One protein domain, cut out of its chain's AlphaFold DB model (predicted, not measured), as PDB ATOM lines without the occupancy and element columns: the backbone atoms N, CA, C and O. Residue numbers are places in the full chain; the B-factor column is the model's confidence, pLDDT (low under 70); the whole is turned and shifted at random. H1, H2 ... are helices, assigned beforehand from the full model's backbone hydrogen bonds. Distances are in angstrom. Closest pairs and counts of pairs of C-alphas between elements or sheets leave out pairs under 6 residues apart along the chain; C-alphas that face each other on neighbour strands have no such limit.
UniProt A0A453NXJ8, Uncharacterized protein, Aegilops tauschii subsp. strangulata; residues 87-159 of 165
ATOM      1  N   ASN A  87     -35.663  -5.272  -9.038       87.31
ATOM      2  CA  ASN A  87     -35.321  -4.101  -8.230       87.31
ATOM      3  C   ASN A  87     -35.840  -4.185  -6.785       87.31
ATOM      4  O   ASN A  87     -35.497  -3.349  -5.957       87.31
ATOM      5  N   PHE A  88     -36.672  -5.183  -6.469       89.19
ATOM      6  CA  PHE A  88     -37.305  -5.330  -5.162       89.19
ATOM      7  C   PHE A  88     -36.813  -6.605  -4.483       89.19
ATOM      8  O   PHE A  88     -37.352  -7.689  -4.710       89.19
ATOM      9  N   VAL A  89     -35.769  -6.476  -3.668       87.12
ATOM     10  CA  VAL A  89     -35.171  -7.592  -2.926       87.12
ATOM     11  C   VAL A  89     -35.934  -7.814  -1.624       87.12
ATOM     12  O   VAL A  89     -36.307  -6.864  -0.936       87.12
ATOM     13  N   CYS A  90     -36.191  -9.077  -1.292       84.19
ATOM     14  CA  CYS A  90     -36.751  -9.454  -0.008       84.19
ATOM     15  C   CYS A  90     -35.748  -9.110   1.101       84.19
ATOM     16  O   CYS A  90     -34.646  -9.656   1.088       84.19
ATOM     17  N   PRO A  91     -36.122  -8.264   2.075       76.75
ATOM     18  CA  PRO A  91     -35.240  -7.911   3.183       76.75
ATOM     19  C   PRO A  91     -35.121  -9.035   4.225       76.75
ATOM     20  O   PRO A  91     -34.521  -8.836   5.274       76.75
ATOM     21  N   HIS A  92     -35.754 -10.195   4.004       65.88
ATOM     22  CA  HIS A  92     -35.663 -11.316   4.926       65.88
ATOM     23  C   HIS A  92     -34.354 -12.082   4.713       65.88
ATOM     24  O   HIS A  92     -34.149 -12.710   3.668       65.88
ATOM     25  N   GLU A  93     -33.495 -12.051   5.728       60.03
ATOM     26  CA  GLU A  93     -32.222 -12.769   5.753       60.03
ATOM     27  C   GLU A  93     -32.400 -14.264   5.456       60.03
ATOM     28  O   GLU A  93     -33.311 -14.923   5.955       60.03
ATOM     29  N   GLY A  94     -31.546 -14.799   4.583       70.00
ATOM     30  CA  GLY A  94     -31.639 -16.180   4.100       70.00
ATOM     31  C   GLY A  94     -32.704 -16.433   3.022       70.00
ATOM     32  O   GLY A  94     -32.712 -17.515   2.439       70.00
ATOM     33  N   CYS A  95     -33.575 -15.467   2.695       81.56
ATOM     34  CA  CYS A  95     -34.519 -15.610   1.579       81.56
ATOM     35  C   CYS A  95     -33.848 -15.340   0.229       81.56
ATOM     36  O   CYS A  95     -34.001 -16.123  -0.710       81.56
ATOM     37  N   GLY A  96     -33.153 -14.202   0.106       82.50
ATOM     38  CA  GLY A  96     -32.455 -13.780  -1.118       82.50
ATOM     39  C   GLY A  96     -33.348 -13.590  -2.357       82.50
ATOM     40  O   GLY A  96     -32.846 -13.327  -3.449       82.50
ATOM     41  N   LYS A  97     -34.676 -13.730  -2.234       87.50
ATOM     42  CA  LYS A  97     -35.603 -13.611  -3.365       87.50
ATOM     43  C   LYS A  97     -35.755 -12.156  -3.776       87.50
ATOM     44  O   LYS A  97     -36.042 -11.298  -2.950       87.50
ATOM     45  N   ALA A  98     -35.653 -11.899  -5.074       91.56
ATOM     46  CA  ALA A  98     -35.880 -10.585  -5.653       91.56
ATOM     47  C   ALA A  98     -37.004 -10.623  -6.695       91.56
ATOM     48  O   ALA A  98     -37.205 -11.620  -7.399       91.56
ATOM     49  N   PHE A  99     -37.733  -9.517  -6.792       91.88
ATOM     50  CA  PHE A  99     -38.920  -9.360  -7.618       91.88
ATOM     51  C   PHE A  99     -38.756  -8.154  -8.534       91.88
ATOM     52  O   PHE A  99     -38.202  -7.127  -8.153       91.88
ATOM     53  N   SER A 100     -39.305  -8.252  -9.740       92.38
ATOM     54  CA  SER A 100     -39.355  -7.125 -10.676       92.38
ATOM     55  C   SER A 100     -40.368  -6.058 -10.254       92.38
ATOM     56  O   SER A 100     -40.330  -4.941 -10.750       92.38
ATOM     57  N   LEU A 101     -41.304  -6.382  -9.351       91.00
ATOM     58  CA  LEU A 101     -42.414  -5.499  -8.987       91.00
ATOM     59  C   LEU A 101     -42.673  -5.478  -7.483       91.00
ATOM     60  O   LEU A 101     -42.791  -6.532  -6.862       91.00
ATOM     61  N   ASP A 102     -42.865  -4.278  -6.938       88.31
ATOM     62  CA  ASP A 102     -43.143  -4.036  -5.515       88.31
ATOM     63  C   ASP A 102     -44.338  -4.844  -4.993       88.31
ATOM     64  O   ASP A 102     -44.249  -5.504  -3.962       88.31
ATOM     65  N   PHE A 103     -45.457  -4.875  -5.724       89.12
ATOM     66  CA  PHE A 103     -46.636  -5.617  -5.267       89.12
ATOM     67  C   PHE A 103     -46.392  -7.134  -5.192       89.12
ATOM     68  O   PHE A 103     -47.009  -7.800  -4.361       89.12
ATOM     69  N   ASN A 104     -45.478  -7.675  -6.008       91.69
ATOM     70  CA  ASN A 104     -45.071  -9.079  -5.917       91.69
ATOM     71  C   ASN A 104     -44.211  -9.315  -4.674       91.69
ATOM     72  O   ASN A 104     -44.442 -10.299  -3.976       91.69
ATOM     73  N   LEU A 105     -43.285  -8.400  -4.355       89.06
ATOM     74  CA  LEU A 105     -42.544  -8.445  -3.093       89.06
ATOM     75  C   LEU A 105     -43.508  -8.376  -1.900       89.06
ATOM     76  O   LEU A 105     -43.436  -9.217  -1.014       89.06
ATOM     77  N   LYS A 106     -44.467  -7.443  -1.891       85.25
ATOM     78  CA  LYS A 106     -45.473  -7.325  -0.819       85.25
ATOM     79  C   LYS A 106     -46.317  -8.587  -0.658       85.25
ATOM     80  O   LYS A 106     -46.596  -8.995   0.466       85.25
ATOM     81  N   ALA A 107     -46.730  -9.209  -1.762       85.94
ATOM     82  CA  ALA A 107     -47.441 -10.481  -1.720       85.94
ATOM     83  C   ALA A 107     -46.549 -11.602  -1.165       85.94
ATOM     84  O   ALA A 107     -46.986 -12.346  -0.294       85.94
ATOM     85  N   HIS A 108     -45.290 -11.674  -1.602       86.56
ATOM     86  CA  HIS A 108     -44.313 -12.623  -1.085       86.56
ATOM     87  C   HIS A 108     -44.019 -12.420   0.403       86.56
ATOM     88  O   HIS A 108     -43.946 -13.398   1.132       86.56
ATOM     89  N   MET A 109     -43.930 -11.184   0.893       80.69
ATOM     90  CA  MET A 109     -43.707 -10.924   2.317       80.69
ATOM     91  C   MET A 109     -44.762 -11.601   3.194       80.69
ATOM     92  O   MET A 109     -44.437 -12.055   4.285       80.69
ATOM     93  N   LYS A 110     -45.997 -11.762   2.701       80.56
ATOM     94  CA  LYS A 110     -47.039 -12.505   3.417       80.56
ATOM     95  C   LYS A 110     -46.683 -13.970   3.627       80.56
ATOM     96  O   LYS A 110     -47.127 -14.512   4.622       80.56
ATOM     97  N   THR A 111     -45.879 -14.608   2.773       77.62
ATOM     98  CA  THR A 111     -45.476 -16.011   2.971       77.62
ATOM     99  C   THR A 111     -44.575 -16.168   4.189       77.62
ATOM    100  O   THR A 111     -44.712 -17.136   4.920       77.62
ATOM    101  N   HIS A 112     -43.735 -15.173   4.488       69.62
ATOM    102  CA  HIS A 112     -42.931 -15.182   5.713       69.62
ATOM    103  C   HIS A 112     -43.774 -15.113   6.992       69.62
ATOM    104  O   HIS A 112     -43.329 -15.595   8.027       69.62
ATOM    105  N   PHE A 113     -44.982 -14.545   6.918       64.31
ATOM    106  CA  PHE A 113     -45.930 -14.481   8.035       64.31
ATOM    107  C   PHE A 113     -46.994 -15.591   7.991       64.31
ATOM    108  O   PHE A 113     -47.556 -15.938   9.024       64.31
ATOM    109  N   ALA A 114     -47.282 -16.135   6.806       57.31
ATOM    110  CA  ALA A 114     -48.244 -17.213   6.581       57.31
ATOM    111  C   ALA A 114     -47.656 -18.591   6.898       57.31
ATOM    112  O   ALA A 114     -48.402 -19.507   7.236       57.31
ATOM    113  N   ASP A 115     -46.329 -18.726   6.880       55.47
ATOM    114  CA  ASP A 115     -45.629 -19.875   7.440       55.47
ATOM    115  C   ASP A 115     -45.645 -19.797   8.980       55.47
ATOM    116  O   ASP A 115     -44.577 -19.717   9.561       55.47
ATOM    117  N   ASN A 116     -46.817 -19.731   9.634       57.78
ATOM    118  CA  ASN A 116     -47.110 -19.903  11.079       57.78
ATOM    119  C   ASN A 116     -46.111 -19.360  12.130       57.78
ATOM    120  O   ASN A 116     -46.168 -19.761  13.292       57.78
ATOM    121  N   TYR A 117     -45.191 -18.475  11.760       66.81
ATOM    122  CA  TYR A 117     -44.073 -18.056  12.583       66.81
ATOM    123  C   TYR A 117     -43.786 -16.567  12.359       66.81
ATOM    124  O   TYR A 117     -43.543 -16.107  11.251       66.81
ATOM    125  N   HIS A 118     -43.738 -15.815  13.448       71.50
ATOM    126  CA  HIS A 118     -43.230 -14.458  13.554       71.50
ATOM    127  C   HIS A 118     -41.731 -14.509  13.852       71.50
ATOM    128  O   HIS A 118     -41.305 -15.237  14.745       71.50
ATOM    129  N   MET A 119     -40.914 -13.747  13.135       69.88
ATOM    130  CA  MET A 119     -39.453 -13.813  13.268       69.88
ATOM    131  C   MET A 119     -38.900 -12.608  14.018       69.88
ATOM    132  O   MET A 119     -39.483 -11.524  13.969       69.88
ATOM    133  N   CYS A 120     -37.789 -12.801  14.729       74.44
ATOM    134  CA  CYS A 120     -37.073 -11.701  15.363       74.44
ATOM    135  C   CYS A 120     -36.544 -10.732  14.292       74.44
ATOM    136  O   CYS A 120     -35.934 -11.197  13.330       74.44
ATOM    137  N   PRO A 121     -36.753  -9.410  14.438       66.94
ATOM    138  CA  PRO A 121     -36.263  -8.427  13.472       66.94
ATOM    139  C   PRO A 121     -34.744  -8.195  13.536       66.94
ATOM    140  O   PRO A 121     -34.224  -7.498  12.673       66.94
ATOM    141  N   TYR A 122     -34.043  -8.732  14.544       68.88
ATOM    142  CA  TYR A 122     -32.587  -8.615  14.684       68.88
ATOM    143  C   TYR A 122     -31.886  -9.704  13.833       68.88
ATOM    144  O   TYR A 122     -32.103 -10.892  14.110       68.88
ATOM    145  N   PRO A 123     -31.100  -9.337  12.798       59.38
ATOM    146  CA  PRO A 123     -30.566 -10.266  11.790       59.38
ATOM    147  C   PRO A 123     -29.754 -11.442  12.347       59.38
ATOM    148  O   PRO A 123     -29.929 -12.577  11.911       59.38
ATOM    149  N   GLU A 124     -28.919 -11.207  13.356       71.31
ATOM    150  CA  GLU A 124     -28.077 -12.226  13.989       71.31
ATOM    151  C   GLU A 124     -28.850 -13.174  14.919       71.31
ATOM    152  O   GLU A 124     -28.326 -14.205  15.338       71.31
ATOM    153  N   CYS A 125     -30.099 -12.844  15.266       76.62
ATOM    154  CA  CYS A 125     -30.887 -13.632  16.208       76.62
ATOM    155  C   CYS A 125     -31.559 -14.839  15.542       76.62
ATOM    156  O   CYS A 125     -31.644 -15.913  16.140       76.62
ATOM    157  N   GLY A 126     -32.088 -14.668  14.325       68.56
ATOM    158  CA  GLY A 126     -32.688 -15.745  13.520       68.56
ATOM    159  C   GLY A 126     -33.874 -16.501  14.150       68.56
ATOM    160  O   GLY A 126     -34.350 -17.484  13.579       68.56
ATOM    161  N   ARG A 127     -34.374 -16.096  15.329       73.50
ATOM    162  CA  ARG A 127     -35.422 -16.835  16.056       73.50
ATOM    163  C   ARG A 127     -36.807 -16.664  15.438       73.50
ATOM    164  O   ARG A 127     -37.199 -15.570  15.036       73.50
ATOM    165  N   ARG A 128     -37.576 -17.757  15.453       76.00
ATOM    166  CA  ARG A 128     -38.946 -17.868  14.927       76.00
ATOM    167  C   ARG A 128     -39.922 -18.210  16.059       76.00
ATOM    168  O   ARG A 128     -39.595 -19.001  16.940       76.00
ATOM    169  N   PHE A 129     -41.123 -17.638  16.035       76.94
ATOM    170  CA  PHE A 129     -42.124 -17.740  17.101       76.94
ATOM    171  C   PHE A 129     -43.499 -18.017  16.522       76.94
ATOM    172  O   PHE A 129     -43.958 -17.261  15.689       76.94
ATOM    173  N   THR A 130     -44.220 -19.018  17.012       74.81
ATOM    174  CA  THR A 130     -45.573 -19.324  16.507       74.81
ATOM    175  C   THR A 130     -46.642 -18.296  16.880       74.81
ATOM    176  O   THR A 130     -47.759 -18.355  16.377       74.81
ATOM    177  N   GLN A 131     -46.329 -17.364  17.785       74.81
ATOM    178  CA  GLN A 131     -47.249 -16.333  18.261       74.81
ATOM    179  C   GLN A 131     -46.536 -14.988  18.404       74.81
ATOM    180  O   GLN A 131     -45.425 -14.913  18.938       74.81
ATOM    181  N   GLU A 132     -47.208 -13.910  18.005       73.38
ATOM    182  CA  GLU A 132     -46.674 -12.545  18.079       73.38
ATOM    183  C   GLU A 132     -46.323 -12.134  19.517       73.38
ATOM    184  O   GLU A 132     -45.306 -11.487  19.767       73.38
ATOM    185  N   SER A 133     -47.118 -12.567  20.498       79.88
ATOM    186  CA  SER A 133     -46.879 -12.305  21.923       79.88
ATOM    187  C   SER A 133     -45.532 -12.862  22.403       79.88
ATOM    188  O   SER A 133     -44.835 -12.218  23.193       79.88
ATOM    189  N   LYS A 134     -45.126 -14.031  21.889       79.88
ATOM    190  CA  LYS A 134     -43.849 -14.682  22.207       79.88
ATOM    191  C   LYS A 134     -42.677 -13.969  21.546       79.88
ATOM    192  O   LYS A 134     -41.662 -13.771  22.209       79.88
ATOM    193  N   LEU A 135     -42.846 -13.505  20.306       80.88
ATOM    194  CA  LEU A 135     -41.873 -12.628  19.656       80.88
ATOM    195  C   LEU A 135     -41.678 -11.335  20.461       80.88
ATOM    196  O   LEU A 135     -40.547 -10.980  20.777       80.88
ATOM    197  N   ARG A 136     -42.763 -10.656  20.857       76.88
ATOM    198  CA  ARG A 136     -42.683  -9.413  21.647       76.88
ATOM    199  C   ARG A 136     -42.001  -9.629  23.000       76.88
ATOM    200  O   ARG A 136     -41.222  -8.787  23.432       76.88
ATOM    201  N   ALA A 137     -42.267 -10.743  23.680       81.38
ATOM    202  CA  ALA A 137     -41.590 -11.084  24.933       81.38
ATOM    203  C   ALA A 137     -40.092 -11.369  24.726       81.38
ATOM    204  O   ALA A 137     -39.265 -10.856  25.477       81.38
ATOM    205  N   HIS A 138     -39.740 -12.131  23.687       83.44
ATOM    206  CA  HIS A 138     -38.350 -12.372  23.309       83.44
ATOM    207  C   HIS A 138     -37.615 -11.068  22.975       83.44
ATOM    208  O   HIS A 138     -36.531 -10.835  23.504       83.44
ATOM    209  N   PHE A 139     -38.224 -10.198  22.166       74.44
ATOM    210  CA  PHE A 139     -37.664  -8.899  21.802       74.44
ATOM    211  C   PHE A 139     -37.380  -8.042  23.041       74.44
ATOM    212  O   PHE A 139     -36.277  -7.522  23.187       74.44
ATOM    213  N   ARG A 140     -38.320  -7.982  23.992       79.44
ATOM    214  CA  ARG A 140     -38.135  -7.270  25.267       79.44
ATOM    215  C   ARG A 140     -37.031  -7.859  26.150       79.44
ATOM    216  O   ARG A 140     -36.219  -7.144  26.724       79.44
ATOM    217  N   ALA A 141     -36.940  -9.182  26.228       81.38
ATOM    218  CA  ALA A 141     -35.940  -9.828  27.073       81.38
ATOM    219  C   ALA A 141     -34.516  -9.783  26.490       81.38
ATOM    220  O   ALA A 141     -33.557  -9.742  27.256       81.38
ATOM    221  N   GLN A 142     -34.379  -9.849  25.162       75.44
ATOM    222  CA  GLN A 142     -33.097 -10.101  24.490       75.44
ATOM    223  C   GLN A 142     -32.569  -8.903  23.687       75.44
ATOM    224  O   GLN A 142     -31.364  -8.801  23.503       75.44
ATOM    225  N   HIS A 143     -33.436  -7.988  23.236       73.62
ATOM    226  CA  HIS A 143     -33.062  -6.905  22.312       73.62
ATOM    227  C   HIS A 143     -33.467  -5.500  22.800       73.62
ATOM    228  O   HIS A 143     -32.829  -4.516  22.438       73.62
ATOM    229  N   GLU A 144     -34.460  -5.363  23.682       63.88
ATOM    230  CA  GLU A 144     -34.866  -4.058  24.242       63.88
ATOM    231  C   GLU A 144     -33.783  -3.435  25.138       63.88
ATOM    232  O   GLU A 144     -33.598  -2.221  25.110       63.88
ATOM    233  N   LYS A 145     -32.980  -4.247  25.842       54.88
ATOM    234  CA  LYS A 145     -31.795  -3.754  26.574       54.88
ATOM    235  C   LYS A 145     -30.637  -3.350  25.651       54.88
ATOM    236  O   LYS A 145     -29.860  -2.476  26.016       54.88
ATOM    237  N   VAL A 146     -30.544  -3.945  24.460       52.25
ATOM    238  CA  VAL A 146     -29.522  -3.617  23.444       52.25
ATOM    239  C   VAL A 146     -29.864  -2.298  22.750       52.25
ATOM    240  O   VAL A 146     -28.975  -1.507  22.446       52.25
ATOM    241  N   ARG A 147     -31.162  -1.980  22.643       45.72
ATOM    242  CA  ARG A 147     -31.641  -0.676  22.175       45.72
ATOM    243  C   ARG A 147     -31.148   0.477  23.055       45.72
ATOM    244  O   ARG A 147     -30.830   1.530  22.522       45.72
ATOM    245  N   CYS A 148     -31.011   0.281  24.371       43.34
ATOM    246  CA  CYS A 148     -30.387   1.288  25.235       43.34
ATOM    247  C   CYS A 148     -28.889   1.460  24.958       43.34
ATOM    248  O   CYS A 148     -28.405   2.574  25.089       43.34
ATOM    249  N   ILE A 149     -28.159   0.417  24.552       47.03
ATOM    250  CA  ILE A 149     -26.716   0.514  24.275       47.03
ATOM    251  C   ILE A 149     -26.474   1.225  22.935       47.03
ATOM    252  O   ILE A 149     -25.654   2.138  22.874       47.03
ATOM    253  N   GLU A 150     -27.240   0.905  21.887       38.53
ATOM    254  CA  GLU A 150     -27.127   1.591  20.586       38.53
ATOM    255  C   GLU A 150     -27.649   3.040  20.630       38.53
ATOM    256  O   GLU A 150     -27.073   3.926  19.991       38.53
ATOM    257  N   ILE A 151     -28.681   3.321  21.441       45.38
ATOM    258  CA  ILE A 151     -29.135   4.696  21.716       45.38
ATOM    259  C   ILE A 151     -28.096   5.455  22.556       45.38
ATOM    260  O   ILE A 151     -27.879   6.638  22.318       45.38
ATOM    261  N   PHE A 152     -27.381   4.805  23.484       37.12
ATOM    262  CA  PHE A 152     -26.339   5.475  24.272       37.12
ATOM    263  C   PHE A 152     -25.119   5.855  23.425       37.12
ATOM    264  O   PHE A 152     -24.577   6.941  23.608       37.12
ATOM    265  N   VAL A 153     -24.717   5.012  22.465       44.31
ATOM    266  CA  VAL A 153     -23.613   5.317  21.535       44.31
ATOM    267  C   VAL A 153     -24.000   6.448  20.574       44.31
ATOM    268  O   VAL A 153     -23.210   7.368  20.368       44.31
ATOM    269  N   SER A 154     -25.232   6.454  20.057       37.75
ATOM    270  CA  SER A 154     -25.718   7.530  19.179       37.75
ATOM    271  C   SER A 154     -26.006   8.849  19.916       37.75
ATOM    272  O   SER A 154     -25.739   9.910  19.350       37.75
ATOM    273  N   CYS A 155     -26.431   8.819  21.189       39.28
ATOM    274  CA  CYS A 155     -26.524  10.015  22.043       39.28
ATOM    275  C   CYS A 155     -25.154  10.552  22.497       39.28
ATOM    276  O   CYS A 155     -24.983  11.767  22.560       39.28
ATOM    277  N   ASN A 156     -24.154   9.702  22.775       38.12
ATOM    278  CA  ASN A 156     -22.807  10.182  23.128       38.12
ATOM    279  C   ASN A 156     -22.084  10.824  21.932       38.12
ATOM    280  O   ASN A 156     -21.388  11.823  22.100       38.12
ATOM    281  N   LEU A 157     -22.294  10.304  20.717       42.72
ATOM    282  CA  LEU A 157     -21.774  10.907  19.484       42.72
ATOM    283  C   LEU A 157     -22.424  12.263  19.162       42.72
ATOM    284  O   LEU A 157     -21.771  13.119  18.576       42.72
ATOM    285  N   SER A 158     -23.679  12.485  19.565       40.31
ATOM    286  CA  SER A 158     -24.370  13.766  19.350       40.31
ATOM    287  C   SER A 158     -24.131  14.796  20.464       40.31
ATOM    288  O   SER A 158     -24.197  15.989  20.186       40.31
ATOM    289  N   HIS A 159     -23.762  14.380  21.681       44.28
ATOM    290  CA  HIS A 159     -23.358  15.310  22.749       44.28
ATOM    291  C   HIS A 159     -21.907  15.812  22.635       44.28
ATOM    292  O   HIS A 159     -21.600  16.876  23.164       44.28
TER     293      HIS A 159
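What this domain is: This is residues 87 to 159 of the 165 residues of an uncharacterized protein of Aegilops tauschii subsp. strangulata (UniProt A0A453NXJ8). The model is a loose arch of two small units and an arm: residues 87 to 101 fold into a loop beside H1, residues 115 to 131 fold into a second loop beside H2, and H3 turns off from the end of H2 at a corner. Residues 145 to 159 of H3 stick out free. The printed part has 73 residues with three named helices, in the order H1, H2, H3, and no named strand; 40 residues are in the helices, and the class is all helix. The whole is loose, with a radius of gyration of the C-alphas of 15.6 A, and spans 43 by 30 by 17 A.

How they stand to each other: Before H1, residues 102 to 114, residues 88 to 89 pair with residues 98 to 99, antiparallel. After it, residues 118 to 119 pair with residues 128 to 129, also antiparallel, and H2 follows at residues 132 to 142. H1 and H2 are apart. H3, residues 144 to 159, is near H2, and the two meet only through their link. H1 and H3 are apart. In H2 every O i to N i+4 pair is within hydrogen-bond range; in H1 it is 5 of 9 and in H3 10 of 12.

Where its parts are: H1 begins with C-alpha 102 at (-43.143, -4.036, -5.515) and is 18.6 A long. H2 begins with C-alpha 132 at (-46.674, -12.545, 18.079) and is 15.2 A long. H3, the longest helix, measures 22.6 A and ends with C-alpha 159 at (-23.358, 15.310, 22.749).

The domain as a whole: The two C-alphas farthest apart, those of Asp 115 and His 159, are 44.4 A apart. The printed part has no cut. The link from H1 to H2 is long, with 17 residues; that from H2 to H3 is tight, with 1 residue. The mean pLDDT of the printed part is 70.2; 29 residues are under 70, among them residues 112 to 117 and 144 to 159.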